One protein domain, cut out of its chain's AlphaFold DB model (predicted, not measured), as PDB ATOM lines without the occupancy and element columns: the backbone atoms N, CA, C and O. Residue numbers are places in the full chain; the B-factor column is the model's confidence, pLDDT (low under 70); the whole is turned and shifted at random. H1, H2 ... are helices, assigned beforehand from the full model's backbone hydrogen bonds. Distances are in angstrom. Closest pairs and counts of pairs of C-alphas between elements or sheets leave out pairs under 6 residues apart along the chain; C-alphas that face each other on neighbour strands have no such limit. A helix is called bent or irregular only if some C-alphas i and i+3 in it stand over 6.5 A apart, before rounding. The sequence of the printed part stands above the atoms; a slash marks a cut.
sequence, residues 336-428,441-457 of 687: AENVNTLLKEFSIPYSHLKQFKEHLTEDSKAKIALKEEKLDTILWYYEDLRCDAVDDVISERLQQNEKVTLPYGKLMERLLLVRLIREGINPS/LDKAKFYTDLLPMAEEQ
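What this domain is: This is residues 336 to 428 and 441 to 457 of the 687 residues of the protein "Hypothetical protein" of Didymodactylos carnosus (UniProt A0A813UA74). Eight mostly short helices follow one another along the longest axis, from H1 at one end, through H2 and H3, to a pair of helices side by side, H7 and H8, at the other. The small helices H4 and H5 lie near the middle, and H6 runs side by side with H3 and reaches H8 with its later residues. The printed part has 110 residues with eight named helices, H1 to H8 in that order, and no named strand; the class is all helix. It is compact, with a radius of gyration of the C-alphas of 13.8 A and spans of 41 by 31 by 23 A.

Where its parts are: H1 is residues 339 to 345 and begins at C-alpha 339, (15.145, -23.685, 20.901). H2 is residues 350 to 359, 13.1 A long, and irregular: C-alphas 355 and 358 are 8.1 A apart. H3 is residues 362 to 371, 14.1 A long. H4 is residues 375 to 380 and H5 residues 382 to 385. H6 is residues 388 to 399, 16.4 A long. H7, the longest, is residues 408 to 422, 20.9 A long, and begins at C-alpha 408, (-10.897, -40.507, 10.021). H8 is residues 447 to 457, 15.7 A long, and ends at C-alpha 457, (-10.138, -45.879, 5.817); it is neither bent nor irregular, but only just: C-alphas 449 and 452 are 6.5 A apart.

How they stand to each other: H1 touches H3 at a steep tilt of 45 degrees, the same way; their closest C-alphas, of Asn 340 and Ser 364, are 6.1 A apart. H2 only just touches H5, with 3 pairs of C-alphas within 8 A, the closest those of Lys 357 and Asp 384 at 6.2 A. H3 touches residues 389 to 394 of H6 at a shallow tilt of 22 degrees, the same way, with the C-alphas of Ala 366 and Val 390 closest at 4.8 A. H4 touches no helix, but is close to H7 without clearly touching: the closest C-alphas, of Leu 379 and Arg 414, are 6.9 A apart. H7 touches H8 at a shallow tilt of 18 degrees, opposite ways, closest at the C-alphas of Val 418 and Tyr 447, 6.6 A. H6 and H7 are apart. In H3, H4, H6 and H7 every O i to N i+4 pair is within hydrogen-bond range; in H8 5 of 7 are, in H1 1 of 3 beside 3 of 4 O i to N i+3 pairs, in H2 1 of 6 beside 4 of 7, and H5 is too short for an O i to N i+4 pair.

The domain as a whole: The two C-alphas farthest apart, those of Glu 337 and Glu 456, are 43.4 A apart. Residues 429 to 440 are not printed, and C-alphas 428 and 441 are 20.4 A apart across this cut, which lies in the link from H7 to H8. Of the links that are printed whole, that from H6 to H7 is short and the others are tight. The mean pLDDT of the printed part is 94.0; residues 427, 428 and 441 are under 70.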
ATOM      1  N   ALA A 336      13.088 -18.669  22.915       97.44
ATOM      2  CA  ALA A 336      13.142 -18.404  21.478       97.44
ATOM      3  C   ALA A 336      14.576 -18.421  20.907       97.44
ATOM      4  O   ALA A 336      14.778 -18.770  19.749       97.44
ATOM      5  N   GLU A 337      15.575 -18.070  21.722       97.56
ATOM      6  CA  GLU A 337      16.978 -17.983  21.303       97.56
ATOM      7  C   GLU A 337      17.677 -19.347  21.298       97.56
ATOM      8  O   GLU A 337      18.542 -19.594  20.458       97.56
ATOM      9  N   ASN A 338      17.319 -20.243  22.224       97.56
ATOM     10  CA  ASN A 338      18.005 -21.527  22.383       97.56
ATOM     11  C   ASN A 338      17.262 -22.720  21.762       97.56
ATOM     12  O   ASN A 338      17.881 -23.771  21.599       97.56
ATOM     13  N   VAL A 339      15.986 -22.573  21.380       98.00
ATOM     14  CA  VAL A 339      15.145 -23.685  20.901       98.00
ATOM     15  C   VAL A 339      15.779 -24.450  19.739       98.00
ATOM     16  O   VAL A 339      15.892 -25.671  19.799       98.00
ATOM     17  N   ASN A 340      16.288 -23.749  18.722       97.94
ATOM     18  CA  ASN A 340      16.909 -24.383  17.554       97.94
ATOM     19  C   ASN A 340      18.236 -25.086  17.904       97.94
ATOM     20  O   ASN A 340      18.610 -26.058  17.253       97.94
ATOM     21  N   THR A 341      18.954 -24.628  18.936       97.44
ATOM     22  CA  THR A 341      20.176 -25.288  19.426       97.44
ATOM     23  C   THR A 341      19.827 -26.544  20.215       97.44
ATOM     24  O   THR A 341      20.396 -27.598  19.954       97.44
ATOM     25  N   LEU A 342      18.842 -26.473  21.113       96.88
ATOM     26  CA  LEU A 342      18.398 -27.626  21.900       96.88
ATOM     27  C   LEU A 342      17.804 -28.732  21.025       96.88
ATOM     28  O   LEU A 342      18.042 -29.906  21.288       96.88
ATOM     29  N   LEU A 343      17.118 -28.377  19.934       96.75
ATOM     30  CA  LEU A 343      16.641 -29.353  18.950       96.75
ATOM     31  C   LEU A 343      17.775 -30.085  18.232       96.75
ATOM     32  O   LEU A 343      17.552 -31.167  17.690       96.75
ATOM     33  N   LYS A 344      19.006 -29.556  18.227       95.94
ATOM     34  CA  LYS A 344      20.173 -30.290  17.713       95.94
ATOM     35  C   LYS A 344      20.558 -31.447  18.633       95.94
ATOM     36  O   LYS A 344      20.933 -32.500  18.123       95.94
ATOM     37  N   GLU A 345      20.389 -31.275  19.936       95.62
ATOM     38  CA  GLU A 345      20.825 -32.221  20.965       95.62
ATOM     39  C   GLU A 345      19.722 -33.204  21.373       95.62
ATOM     40  O   GLU A 345      19.980 -34.399  21.506       95.62
ATOM     41  N   PHE A 346      18.484 -32.726  21.520       95.31
ATOM     42  CA  PHE A 346      17.369 -33.494  22.070       95.31
ATOM     43  C   PHE A 346      16.238 -33.694  21.058       95.31
ATOM     44  O   PHE A 346      15.953 -32.835  20.224       95.31
ATOM     45  N   SER A 347      15.548 -34.831  21.179       94.00
ATOM     46  CA  SER A 347      14.315 -35.127  20.443       94.00
ATOM     47  C   SER A 347      13.107 -34.617  21.229       94.00
ATOM     48  O   SER A 347      12.436 -35.383  21.916       94.00
ATOM     49  N   ILE A 348      12.881 -33.303  21.190       94.25
ATOM     50  CA  ILE A 348      11.810 -32.657  21.959       94.25
ATOM     51  C   ILE A 348      10.477 -32.821  21.207       94.25
ATOM     52  O   ILE A 348      10.403 -32.386  20.057       94.25
ATOM     53  N   PRO A 349       9.420 -33.376  21.833       92.38
ATOM     54  CA  PRO A 349       8.109 -33.500  21.196       92.38
ATOM     55  C   PRO A 349       7.549 -32.147  20.759       92.38
ATOM     56  O   PRO A 349       7.599 -31.168  21.519       92.38
ATOM     57  N   TYR A 350       6.948 -32.090  19.567       94.69
ATOM     58  CA  TYR A 350       6.472 -30.820  19.012       94.69
ATOM     59  C   TYR A 350       5.436 -30.105  19.895       94.69
ATOM     60  O   TYR A 350       5.422 -28.873  19.975       94.69
ATOM     61  N   SER A 351       4.613 -30.851  20.636       91.12
ATOM     62  CA  SER A 351       3.642 -30.293  21.588       91.12
ATOM     63  C   SER A 351       4.270 -29.327  22.600       91.12
ATOM     64  O   SER A 351       3.621 -28.357  22.992       91.12
ATOM     65  N   HIS A 352       5.531 -29.544  22.987       91.94
ATOM     66  CA  HIS A 352       6.272 -28.657  23.887       91.94
ATOM     67  C   HIS A 352       6.881 -27.439  23.166       91.94
ATOM     68  O   HIS A 352       7.068 -26.372  23.756       91.94
ATOM     69  N   LEU A 353       7.164 -27.585  21.869       95.44
ATOM     70  CA  LEU A 353       7.772 -26.567  21.010       95.44
ATOM     71  C   LEU A 353       6.749 -25.609  20.398       95.44
ATOM     72  O   LEU A 353       7.132 -24.535  19.939       95.44
ATOM     73  N   LYS A 354       5.460 -25.965  20.401       95.06
ATOM     74  CA  LYS A 354       4.384 -25.217  19.731       95.06
ATOM     75  C   LYS A 354       4.364 -23.720  20.063       95.06
ATOM     76  O   LYS A 354       4.111 -22.895  19.191       95.06
ATOM     77  N   GLN A 355       4.665 -23.348  21.305       95.56
ATOM     78  CA  GLN A 355       4.722 -21.941  21.729       95.56
ATOM     79  C   GLN A 355       5.848 -21.131  21.049       95.56
ATOM     80  O   GLN A 355       5.796 -19.906  21.025       95.56
ATOM     81  N   PHE A 356       6.844 -21.805  20.469       97.00
ATOM     82  CA  PHE A 356       7.989 -21.215  19.773       97.00
ATOM     83  C   PHE A 356       7.913 -21.370  18.253       97.00
ATOM     84  O   PHE A 356       8.905 -21.109  17.580       97.00
ATOM     85  N   LYS A 357       6.762 -21.770  17.697       96.56
ATOM     86  CA  LYS A 357       6.601 -22.089  16.269       96.56
ATOM     87  C   LYS A 357       7.127 -21.023  15.296       96.56
ATOM     88  O   LYS A 357       7.720 -21.379  14.285       96.56
ATOM     89  N   GLU A 358       6.992 -19.742  15.645       96.81
ATOM     90  CA  GLU A 358       7.458 -18.605  14.830       96.81
ATOM     91  C   GLU A 358       8.991 -18.447  14.814       96.81
ATOM     92  O   GLU A 358       9.537 -17.740  13.976       96.81
ATOM     93  N   HIS A 359       9.698 -19.096  15.744       97.62
ATOM     94  CA  HIS A 359      11.157 -19.028  15.888       97.62
ATOM     95  C   HIS A 359      11.859 -20.287  15.359       97.62
ATOM     96  O   HIS A 359      13.088 -20.367  15.402       97.62
ATOM     97  N   LEU A 360      11.101 -21.285  14.892       97.75
ATOM     98  CA  LEU A 360      11.653 -22.525  14.356       97.75
ATOM     99  C   LEU A 360      12.181 -22.301  12.938       97.75
ATOM    100  O   LEU A 360      11.436 -21.898  12.044       97.75
ATOM    101  N   THR A 361      13.461 -22.607  12.729       97.81
ATOM    102  CA  THR A 361      14.076 -22.610  11.393       97.81
ATOM    103  C   THR A 361      13.545 -23.771  10.551       97.81
ATOM    104  O   THR A 361      13.079 -24.768  11.103       97.81
ATOM    105  N   GLU A 362      13.654 -23.691   9.221       97.50
ATOM    106  CA  GLU A 362      13.247 -24.788   8.327       97.50
ATOM    107  C   GLU A 362      13.969 -26.102   8.662       97.50
ATOM    108  O   GLU A 362      13.309 -27.125   8.822       97.50
ATOM    109  N   ASP A 363      15.282 -26.053   8.920       97.75
ATOM    110  CA  ASP A 363      16.064 -27.200   9.409       97.75
ATOM    111  C   ASP A 363      15.487 -27.808  10.693       97.75
ATOM    112  O   ASP A 363      15.435 -29.028  10.853       97.75
ATOM    113  N   SER A 364      15.050 -26.963  11.631       97.94
ATOM    114  CA  SER A 364      14.487 -27.427  12.899       97.94
ATOM    115  C   SER A 364      13.110 -28.047  12.692       97.94
ATOM    116  O   SER A 364      12.829 -29.083  13.286       97.94
ATOM    117  N   LYS A 365      12.277 -27.471  11.816       98.19
ATOM    118  CA  LYS A 365      10.978 -28.042  11.426       98.19
ATOM    119  C   LYS A 365      11.148 -29.403  10.747       98.19
ATOM    120  O   LYS A 365      10.489 -30.358  11.149       98.19
ATOM    121  N   ALA A 366      12.084 -29.520   9.804       97.81
ATOM    122  CA  ALA A 366      12.417 -30.784   9.147       97.81
ATOM    123  C   ALA A 366      12.938 -31.821  10.149       97.81
ATOM    124  O   ALA A 366      12.511 -32.975  10.141       97.81
ATOM    125  N   LYS A 367      13.804 -31.410  11.085       97.50
ATOM    126  CA  LYS A 367      14.297 -32.299  12.142       97.50
ATOM    127  C   LYS A 367      13.185 -32.769  13.078       97.50
ATOM    128  O   LYS A 367      13.187 -33.939  13.454       97.50
ATOM    129  N   ILE A 368      12.250 -31.892  13.445       97.19
ATOM    130  CA  ILE A 368      11.056 -32.264  14.215       97.19
ATOM    131  C   ILE A 368      10.264 -33.316  13.434       97.19
ATOM    132  O   ILE A 368       9.991 -34.380  13.977       97.19
ATOM    133  N   ALA A 369       9.981 -33.074  12.151       97.44
ATOM    134  CA  ALA A 369       9.262 -34.026  11.307       97.44
ATOM    135  C   ALA A 369       9.992 -35.377  11.155       97.44
ATOM    136  O   ALA A 369       9.358 -36.423  11.079       97.44
ATOM    137  N   LEU A 370      11.325 -35.388  11.158       96.94
ATOM    138  CA  LEU A 370      12.111 -36.621  11.083       96.94
ATOM    139  C   LEU A 370      12.136 -37.397  12.411       96.94
ATOM    140  O   LEU A 370      12.241 -38.620  12.416       96.94
ATOM    141  N   LYS A 371      12.124 -36.688  13.545       95.50
ATOM    142  CA  LYS A 371      12.314 -37.279  14.882       95.50
ATOM    143  C   LYS A 371      11.017 -37.607  15.609       95.50
ATOM    144  O   LYS A 371      11.048 -38.421  16.530       95.50
ATOM    145  N   GLU A 372       9.911 -36.987  15.227       95.12
ATOM    146  CA  GLU A 372       8.603 -37.280  15.794       95.12
ATOM    147  C   GLU A 372       8.197 -38.723  15.458       95.12
ATOM    148  O   GLU A 372       8.222 -39.135  14.296       95.12
ATOM    149  N   GLU A 373       7.833 -39.497  16.482       91.88
ATOM    150  CA  GLU A 373       7.583 -40.939  16.355       91.88
ATOM    151  C   GLU A 373       6.432 -41.235  15.391       91.88
ATOM    152  O   GLU A 373       6.517 -42.162  14.593       91.88
ATOM    153  N   LYS A 374       5.377 -40.414  15.426       93.06
ATOM    154  CA  LYS A 374       4.149 -40.633  14.662       93.06
ATOM    155  C   LYS A 374       3.963 -39.565  13.598       93.06
ATOM    156  O   LYS A 374       3.898 -38.376  13.927       93.06
ATOM    157  N   LEU A 375       3.751 -39.993  12.354       96.06
ATOM    158  CA  LEU A 375       3.375 -39.100  11.258       96.06
ATOM    159  C   LEU A 375       2.113 -38.275  11.566       96.06
ATOM    160  O   LEU A 375       2.028 -37.100  11.211       96.06
ATOM    161  N   ASP A 376       1.176 -38.854  12.317       95.75
ATOM    162  CA  ASP A 376      -0.040 -38.194  12.799       95.75
ATOM    163  C   ASP A 376       0.226 -36.855  13.487       95.75
ATOM    164  O   ASP A 376      -0.493 -35.889  13.238       95.75
ATOM    165  N   THR A 377       1.256 -36.775  14.335       94.50
ATOM    166  CA  THR A 377       1.593 -35.540  15.054       94.50
ATOM    167  C   THR A 377       2.019 -34.448  14.074       94.50
ATOM    168  O   THR A 377       1.627 -33.290  14.217       94.50
ATOM    169  N   ILE A 378       2.778 -34.809  13.041       96.81
ATOM    170  CA  ILE A 378       3.267 -33.872  12.026       96.81
ATOM    171  C   ILE A 378       2.097 -33.364  11.186       96.81
ATOM    172  O   ILE A 378       1.939 -32.156  11.022       96.81
ATOM    173  N   LEU A 379       1.229 -34.269  10.724       96.75
ATOM    174  CA  LEU A 379       0.017 -33.916   9.982       96.75
ATOM    175  C   LEU A 379      -0.931 -33.057  10.825       96.75
ATOM    176  O   LEU A 379      -1.528 -32.101  10.322       96.75
ATOM    177  N   TRP A 380      -1.045 -33.352  12.123       95.19
ATOM    178  CA  TRP A 380      -1.868 -32.585  13.053       95.19
ATOM    179  C   TRP A 380      -1.434 -31.119  13.117       95.19
ATOM    180  O   TRP A 380      -2.289 -30.233  13.079       95.19
ATOM    181  N   TYR A 381      -0.127 -30.861  13.173       95.81
ATOM    182  CA  TYR A 381       0.451 -29.520  13.306       95.81
ATOM    183  C   TYR A 381       1.086 -28.986  12.016       95.81
ATOM    184  O   TYR A 381       1.909 -28.069  12.059       95.81
ATOM    185  N   TYR A 382       0.693 -29.528  10.861       96.56
ATOM    186  CA  TYR A 382       1.314 -29.199   9.578       96.56
ATOM    187  C   TYR A 382       1.280 -27.696   9.268       96.56
ATOM    188  O   TYR A 382       2.259 -27.142   8.788       96.56
ATOM    189  N   GLU A 383       0.199 -27.002   9.624       94.00
ATOM    190  CA  GLU A 383       0.077 -25.544   9.486       94.00
ATOM    191  C   GLU A 383       1.207 -24.747  10.160       94.00
ATOM    192  O   GLU A 383       1.649 -23.737   9.617       94.00
ATOM    193  N   ASP A 384       1.704 -25.221  11.306       95.19
ATOM    194  CA  ASP A 384       2.780 -24.573  12.053       95.19
ATOM    195  C   ASP A 384       4.173 -25.020  11.538       95.19
ATOM    196  O   ASP A 384       5.138 -24.243  11.514       95.19
ATOM    197  N   LEU A 385       4.280 -26.280  11.102       96.69
ATOM    198  CA  LEU A 385       5.518 -26.915  10.630       96.69
ATOM    199  C   LEU A 385       5.784 -26.753   9.129       96.69
ATOM    200  O   LEU A 385       6.852 -27.129   8.664       96.69
ATOM    201  N   ARG A 386       4.853 -26.169   8.381       95.19
ATOM    202  CA  ARG A 386       4.920 -26.047   6.925       95.19
ATOM    203  C   ARG A 386       6.237 -25.428   6.438       95.19
ATOM    204  O   ARG A 386       6.523 -24.263   6.732       95.19
ATOM    205  N   CYS A 387       6.970 -26.196   5.639       95.38
ATOM    206  CA  CYS A 387       8.048 -25.786   4.735       95.38
ATOM    207  C   CYS A 387       8.353 -26.948   3.771       95.38
ATOM    208  O   CYS A 387       7.969 -28.086   4.045       95.38
ATOM    209  N   ASP A 388       9.066 -26.678   2.677       95.69
ATOM    210  CA  ASP A 388       9.342 -27.681   1.634       95.69
ATOM    211  C   ASP A 388      10.092 -28.904   2.192       95.69
ATOM    212  O   ASP A 388       9.755 -30.041   1.880       95.69
ATOM    213  N   ALA A 389      11.032 -28.688   3.118       96.62
ATOM    214  CA  ALA A 389      11.764 -29.775   3.763       96.62
ATOM    215  C   ALA A 389      10.867 -30.687   4.627       96.62
ATOM    216  O   ALA A 389      11.141 -31.878   4.753       96.62
ATOM    217  N   VAL A 390       9.794 -30.158   5.229       97.50
ATOM    218  CA  VAL A 390       8.809 -30.985   5.951       97.50
ATOM    219  C   VAL A 390       7.925 -31.754   4.971       97.50
ATOM    220  O   VAL A 390       7.617 -32.914   5.236       97.50
ATOM    221  N   ASP A 391       7.559 -31.152   3.836       97.50
ATOM    222  CA  ASP A 391       6.797 -31.833   2.783       97.50
ATOM    223  C   ASP A 391       7.565 -33.047   2.241       97.50
ATOM    224  O   ASP A 391       6.975 -34.116   2.063       97.50
ATOM    225  N   ASP A 392       8.876 -32.903   2.031       97.06
ATOM    226  CA  ASP A 392       9.749 -33.982   1.566       97.06
ATOM    227  C   ASP A 392       9.847 -35.113   2.608       97.06
ATOM    228  O   ASP A 392       9.690 -36.282   2.255       97.06
ATOM    229  N   VAL A 393       9.996 -34.784   3.901       97.88
ATOM    230  CA  VAL A 393      10.015 -35.782   4.990       97.88
ATOM    231  C   VAL A 393       8.689 -36.540   5.089       97.88
ATOM    232  O   VAL A 393       8.689 -37.759   5.253       97.88
ATOM    233  N   ILE A 394       7.547 -35.850   4.990       97.94
ATOM    234  CA  ILE A 394       6.229 -36.505   5.002       97.94
ATOM    235  C   ILE A 394       6.098 -37.438   3.793       97.94
ATOM    236  O   ILE A 394       5.678 -38.581   3.955       97.94
ATOM    237  N   SER A 395       6.489 -36.973   2.605       97.19
ATOM    238  CA  SER A 395       6.424 -37.766   1.371       97.19
ATOM    239  C   SER A 395       7.291 -39.025   1.471       97.19
ATOM    240  O   SER A 395       6.828 -40.115   1.149       97.19
ATOM    241  N   GLU A 396       8.522 -38.907   1.979       97.62
ATOM    242  CA  GLU A 396       9.424 -40.045   2.183       97.62
ATOM    243  C   GLU A 396       8.830 -41.067   3.166       97.62
ATOM    244  O   GLU A 396       8.800 -42.262   2.869       97.62
ATOM    245  N   ARG A 397       8.295 -40.611   4.307       97.56
ATOM    246  CA  ARG A 397       7.655 -41.488   5.305       97.56
ATOM    247  C   ARG A 397       6.438 -42.219   4.728       97.56
ATOM    248  O   ARG A 397       6.286 -43.422   4.935       97.56
ATOM    249  N   LEU A 398       5.604 -41.530   3.947       96.69
ATOM    250  CA  LEU A 398       4.455 -42.140   3.266       96.69
ATOM    251  C   LEU A 398       4.890 -43.160   2.202       96.69
ATOM    252  O   LEU A 398       4.313 -44.241   2.125       96.69
ATOM    253  N   GLN A 399       5.942 -42.871   1.427       95.94
ATOM    254  CA  GLN A 399       6.515 -43.806   0.442       95.94
ATOM    255  C   GLN A 399       7.144 -45.044   1.096       95.94
ATOM    256  O   GLN A 399       7.136 -46.130   0.516       95.94
ATOM    257  N   GLN A 400       7.637 -44.908   2.328       96.62
ATOM    258  CA  GLN A 400       8.063 -46.025   3.175       96.62
ATOM    259  C   GLN A 400       6.879 -46.808   3.778       96.62
ATOM    260  O   GLN A 400       7.087 -47.718   4.579       96.62
ATOM    261  N   ASN A 401       5.645 -46.509   3.355       94.81
ATOM    262  CA  ASN A 401       4.395 -47.092   3.840       94.81
ATOM    263  C   ASN A 401       4.152 -46.861   5.337       94.81
ATOM    264  O   ASN A 401       3.494 -47.676   5.993       94.81
ATOM    265  N   GLU A 402       4.659 -45.757   5.897       95.12
ATOM    266  CA  GLU A 402       4.244 -45.364   7.235       95.12
ATOM    267  C   GLU A 402       2.749 -45.031   7.232       95.12
ATOM    268  O   GLU A 402       2.267 -44.203   6.459       95.12
ATOM    269  N   LYS A 403       1.999 -45.707   8.103       90.25
ATOM    270  CA  LYS A 403       0.546 -45.572   8.170       90.25
ATOM    271  C   LYS A 403       0.149 -44.339   8.973       90.25
ATOM    272  O   LYS A 403       0.641 -44.122  10.078       90.25
ATOM    273  N   VAL A 404      -0.827 -43.602   8.455       94.12
ATOM    274  CA  VAL A 404      -1.511 -42.528   9.182       94.12
ATOM    275  C   VAL A 404      -2.620 -43.141  10.041       94.12
ATOM    276  O   VAL A 404      -3.542 -43.769   9.519       94.12
ATOM    277  N   THR A 405      -2.532 -42.964  11.359       90.06
ATOM    278  CA  THR A 405      -3.484 -43.495  12.353       90.06
ATOM    279  C   THR A 405      -4.444 -42.438  12.897       90.06
ATOM    280  O   THR A 405      -5.143 -42.674  13.886       90.06
ATOM    281  N   LEU A 406      -4.500 -41.270  12.248       91.69
ATOM    282  CA  LEU A 406      -5.433 -40.210  12.609       91.69
ATOM    283  C   LEU A 406      -6.880 -40.727  12.573       91.69
ATOM    284  O   LEU A 406      -7.239 -41.431  11.626       91.69
ATOM    285  N   PRO A 407      -7.730 -40.314  13.537       90.38
ATOM    286  CA  PRO A 407      -9.180 -40.443  13.430       90.38
ATOM    287  C   PRO A 407      -9.653 -39.983  12.055       90.38
ATOM    288  O   PRO A 407      -9.217 -38.926  11.583       90.38
ATOM    289  N   TYR A 408     -10.553 -40.731  11.425       91.00
ATOM    290  CA  TYR A 408     -10.897 -40.507  10.021       91.00
ATOM    291  C   TYR A 408     -11.414 -39.081   9.780       91.00
ATOM    292  O   TYR A 408     -10.989 -38.378   8.860       91.00
ATOM    293  N   GLY A 409     -12.263 -38.583  10.683       91.12
ATOM    294  CA  GLY A 409     -12.727 -37.200  10.614       91.12
ATOM    295  C   GLY A 409     -11.597 -36.169  10.702       91.12
ATOM    296  O   GLY A 409     -11.618 -35.161   9.992       91.12
ATOM    297  N   LYS A 410     -10.564 -36.429  11.512       92.69
ATOM    298  CA  LYS A 410      -9.387 -35.558  11.572       92.69
ATOM    299  C   LYS A 410      -8.572 -35.626  10.286       92.69
ATOM    300  O   LYS A 410      -8.122 -34.582   9.818       92.69
ATOM    301  N   LEU A 411      -8.401 -36.812   9.709       95.25
ATOM    302  CA  LEU A 411      -7.724 -36.981   8.426       95.25
ATOM    303  C   LEU A 411      -8.407 -36.144   7.332       95.25
ATOM    304  O   LEU A 411      -7.730 -35.394   6.633       95.25
ATOM    305  N   MET A 412      -9.741 -36.163   7.266       95.12
ATOM    306  CA  MET A 412     -10.517 -35.323   6.343       95.12
ATOM    307  C   MET A 412     -10.306 -33.823   6.571       95.12
ATOM    308  O   MET A 412     -10.152 -33.060   5.617       95.12
ATOM    309  N   GLU A 413     -10.250 -33.387   7.832       93.06
ATOM    310  CA  GLU A 413      -9.927 -32.000   8.181       93.06
ATOM    311  C   GLU A 413      -8.536 -31.597   7.670       93.06
ATOM    312  O   GLU A 413      -8.356 -30.509   7.118       93.06
ATOM    313  N   ARG A 414      -7.544 -32.476   7.860       95.38
ATOM    314  CA  ARG A 414      -6.162 -32.244   7.429       95.38
ATOM    315  C   ARG A 414      -6.050 -32.238   5.907       95.38
ATOM    316  O   ARG A 414      -5.419 -31.333   5.373       95.38
ATOM    317  N   LEU A 415      -6.716 -33.156   5.212       96.56
ATOM    318  CA  LEU A 415      -6.782 -33.176   3.750       96.56
ATOM    319  C   LEU A 415      -7.394 -31.892   3.187       96.56
ATOM    320  O   LEU A 415      -6.831 -31.305   2.263       96.56
ATOM    321  N   LEU A 416      -8.498 -31.410   3.768       95.19
ATOM    322  CA  LEU A 416      -9.094 -30.137   3.364       95.19
ATOM    323  C   LEU A 416      -8.113 -28.977   3.563       95.19
ATOM    324  O   LEU A 416      -7.949 -28.152   2.669       95.19
ATOM    325  N   LEU A 417      -7.450 -28.909   4.720       93.88
ATOM    326  CA  LEU A 417      -6.466 -27.866   5.005       93.88
ATOM    327  C   LEU A 417      -5.297 -27.896   4.012       93.88
ATOM    328  O   LEU A 417      -4.931 -26.856   3.464       93.88
ATOM    329  N   VAL A 418      -4.743 -29.079   3.754       95.12
ATOM    330  CA  VAL A 418      -3.647 -29.279   2.803       95.12
ATOM    331  C   VAL A 418      -4.076 -28.873   1.391       95.12
ATOM    332  O   VAL A 418      -3.344 -28.153   0.709       95.12
ATOM    333  N   ARG A 419      -5.293 -29.239   0.976       94.75
ATOM    334  CA  ARG A 419      -5.860 -28.837  -0.316       94.75
ATOM    335  C   ARG A 419      -6.007 -27.323  -0.440       94.75
ATOM    336  O   ARG A 419      -5.552 -26.748  -1.424       94.75
ATOM    337  N   LEU A 420      -6.569 -26.660   0.572       92.44
ATOM    338  CA  LEU A 420      -6.698 -25.198   0.600       92.44
ATOM    339  C   LEU A 420      -5.329 -24.511   0.489       92.44
ATOM    340  O   LEU A 420      -5.172 -23.543  -0.251       92.44
ATOM    341  N   ILE A 421      -4.322 -25.041   1.191       91.44
ATOM    342  CA  ILE A 421      -2.940 -24.559   1.131       91.44
ATOM    343  C   ILE A 421      -2.349 -24.700  -0.278       91.44
ATOM    344  O   ILE A 421      -1.681 -23.769  -0.746       91.44
ATOM    345  N   ARG A 422      -2.584 -25.842  -0.929       90.81
ATOM    346  CA  ARG A 422      -2.111 -26.149  -2.283       90.81
ATOM    347  C   ARG A 422      -2.774 -25.261  -3.336       90.81
ATOM    348  O   ARG A 422      -2.096 -24.758  -4.223       90.81
ATOM    349  N   GLU A 423      -4.072 -25.001  -3.198       90.00
ATOM    350  CA  GLU A 423      -4.839 -24.116  -4.090       90.00
ATOM    351  C   GLU A 423      -4.619 -22.617  -3.792       90.00
ATOM    352  O   GLU A 423      -5.179 -21.752  -4.467       90.00
ATOM    353  N   GLY A 424      -3.819 -22.283  -2.772       87.88
ATOM    354  CA  GLY A 424      -3.569 -20.898  -2.367       87.88
ATOM    355  C   GLY A 424      -4.794 -20.204  -1.764       87.88
ATOM    356  O   GLY A 424      -4.839 -18.975  -1.687       87.88
ATOM    357  N   ILE A 425      -5.793 -20.975  -1.331       86.94
ATOM    358  CA  ILE A 425      -7.002 -20.473  -0.686       86.94
ATOM    359  C   ILE A 425      -6.688 -20.275   0.792       86.94
ATOM    360  O   ILE A 425      -6.739 -21.204   1.596       86.94
ATOM    361  N   ASN A 426      -6.364 -19.042   1.168       78.88
ATOM    362  CA  ASN A 426      -6.120 -18.715   2.563       78.88
ATOM    363  C   ASN A 426      -7.460 -18.703   3.333       78.88
ATOM    364  O   ASN A 426      -8.331 -17.887   3.014       78.88
ATOM    365  N   PRO A 427      -7.681 -19.584   4.329       68.69
ATOM    366  CA  PRO A 427      -8.958 -19.652   5.041       68.69
ATOM    367  C   PRO A 427      -9.289 -18.366   5.819       68.69
ATOM    368  O   PRO A 427     -10.464 -18.117   6.089       68.69
ATOM    369  N   SER A 428      -8.286 -17.547   6.155       67.12
ATOM    370  CA  SER A 428      -8.447 -16.280   6.879       67.12
ATOM    371  C   SER A 428      -8.650 -15.057   5.972       67.12
ATOM    372  O   SER A 428      -9.293 -14.094   6.389       67.12
ATOM    373  N   LEU A 441       2.097 -24.609  -7.571       61.88
ATOM    374  CA  LEU A 441       1.825 -26.044  -7.768       61.88
ATOM    375  C   LEU A 441       2.677 -27.000  -6.908       61.88
ATOM    376  O   LEU A 441       2.263 -28.143  -6.726       61.88
ATOM    377  N   ASP A 442       3.792 -26.540  -6.332       78.94
ATOM    378  CA  ASP A 442       4.742 -27.405  -5.606       78.94
ATOM    379  C   ASP A 442       4.497 -27.513  -4.091       78.94
ATOM    380  O   ASP A 442       5.269 -28.159  -3.387       78.94
ATOM    381  N   LYS A 443       3.435 -26.896  -3.561       88.44
ATOM    382  CA  LYS A 443       3.139 -26.899  -2.119       88.44
ATOM    383  C   LYS A 443       2.392 -28.163  -1.695       88.44
ATOM    384  O   LYS A 443       1.400 -28.523  -2.328       88.44
ATOM    385  N   ALA A 444       2.803 -28.755  -0.572       91.88
ATOM    386  CA  ALA A 444       2.194 -29.936   0.037       91.88
ATOM    387  C   ALA A 444       2.087 -31.131  -0.926       91.88
ATOM    388  O   ALA A 444       1.010 -31.691  -1.153       91.88
ATOM    389  N   LYS A 445       3.232 -31.509  -1.507       92.62
ATOM    390  CA  LYS A 445       3.353 -32.560  -2.535       92.62
ATOM    391  C   LYS A 445       2.760 -33.903  -2.091       92.62
ATOM    392  O   LYS A 445       2.134 -34.579  -2.898       92.62
ATOM    393  N   PHE A 446       2.846 -34.210  -0.798       95.94
ATOM    394  CA  PHE A 446       2.302 -35.421  -0.177       95.94
ATOM    395  C   PHE A 446       0.765 -35.525  -0.179       95.94
ATOM    396  O   PHE A 446       0.219 -36.549   0.225       95.94
ATOM    397  N   TYR A 447       0.024 -34.486  -0.595       96.25
ATOM    398  CA  TYR A 447      -1.447 -34.515  -0.619       96.25
ATOM    399  C   TYR A 447      -2.001 -35.718  -1.390       96.25
ATOM    400  O   TYR A 447      -2.941 -36.364  -0.932       96.25
ATOM    401  N   THR A 448      -1.424 -36.016  -2.558       95.25
ATOM    402  CA  THR A 448      -1.875 -37.129  -3.405       95.25
ATOM    403  C   THR A 448      -1.639 -38.480  -2.751       95.25
ATOM    404  O   THR A 448      -2.423 -39.395  -2.975       95.25
ATOM    405  N   ASP A 449      -0.617 -38.585  -1.902       95.75
ATOM    406  CA  ASP A 449      -0.252 -39.823  -1.215       95.75
ATOM    407  C   ASP A 449      -1.187 -40.107  -0.025       95.75
ATOM    408  O   ASP A 449      -1.401 -41.260   0.345       95.75
ATOM    409  N   LEU A 450      -1.810 -39.067   0.545       96.12
ATOM    410  CA  LEU A 450      -2.795 -39.204   1.626       96.12
ATOM    411  C   LEU A 450      -4.189 -39.629   1.139       96.12
ATOM    412  O   LEU A 450      -4.950 -40.206   1.919       96.12
ATOM    413  N   LEU A 451      -4.549 -39.345  -0.119       96.00
ATOM    414  CA  LEU A 451      -5.883 -39.658  -0.649       96.00
ATOM    415  C   LEU A 451      -6.194 -41.168  -0.628       96.00
ATOM    416  O   LEU A 451      -7.236 -41.523  -0.074       96.00
ATOM    417  N   PRO A 452      -5.319 -42.070  -1.127       95.69
ATOM    418  CA  PRO A 452      -5.562 -43.511  -1.057       95.69
ATOM    419  C   PRO A 452      -5.761 -44.018   0.372       95.69
ATOM    420  O   PRO A 452      -6.601 -44.882   0.603       95.69
ATOM    421  N   MET A 453      -5.036 -43.454   1.343       94.50
ATOM    422  CA  MET A 453      -5.166 -43.841   2.749       94.50
ATOM    423  C   MET A 453      -6.533 -43.451   3.318       94.50
ATOM    424  O   MET A 453      -7.141 -44.226   4.056       94.50
ATOM    425  N   ALA A 454      -7.038 -42.265   2.969       94.69
ATOM    426  CA  ALA A 454      -8.373 -41.839   3.370       94.69
ATOM    427  C   ALA A 454      -9.469 -42.685   2.704       94.69
ATOM    428  O   ALA A 454     -10.406 -43.087   3.386       94.69
ATOM    429  N   GLU A 455      -9.332 -43.017   1.419       94.75
ATOM    430  CA  GLU A 455     -10.258 -43.924   0.719       94.75
ATOM    431  C   GLU A 455     -10.275 -45.323   1.353       94.75
ATOM    432  O   GLU A 455     -11.336 -45.897   1.594       94.75
ATOM    433  N   GLU A 456      -9.103 -45.862   1.701       92.75
ATOM    434  CA  GLU A 456      -8.990 -47.156   2.376       92.75
ATOM    435  C   GLU A 456      -9.647 -47.130   3.766       92.75
ATOM    436  O   GLU A 456     -10.342 -48.074   4.148       92.75
ATOM    437  N   GLN A 457      -9.457 -46.051   4.533       90.56
ATOM    438  CA  GLN A 457     -10.138 -45.879   5.817       90.56
ATOM    439  C   GLN A 457     -11.654 -45.744   5.642       90.56
ATOM    440  O   GLN A 457     -12.400 -46.365   6.397       90.56
TER     441      GLN A 457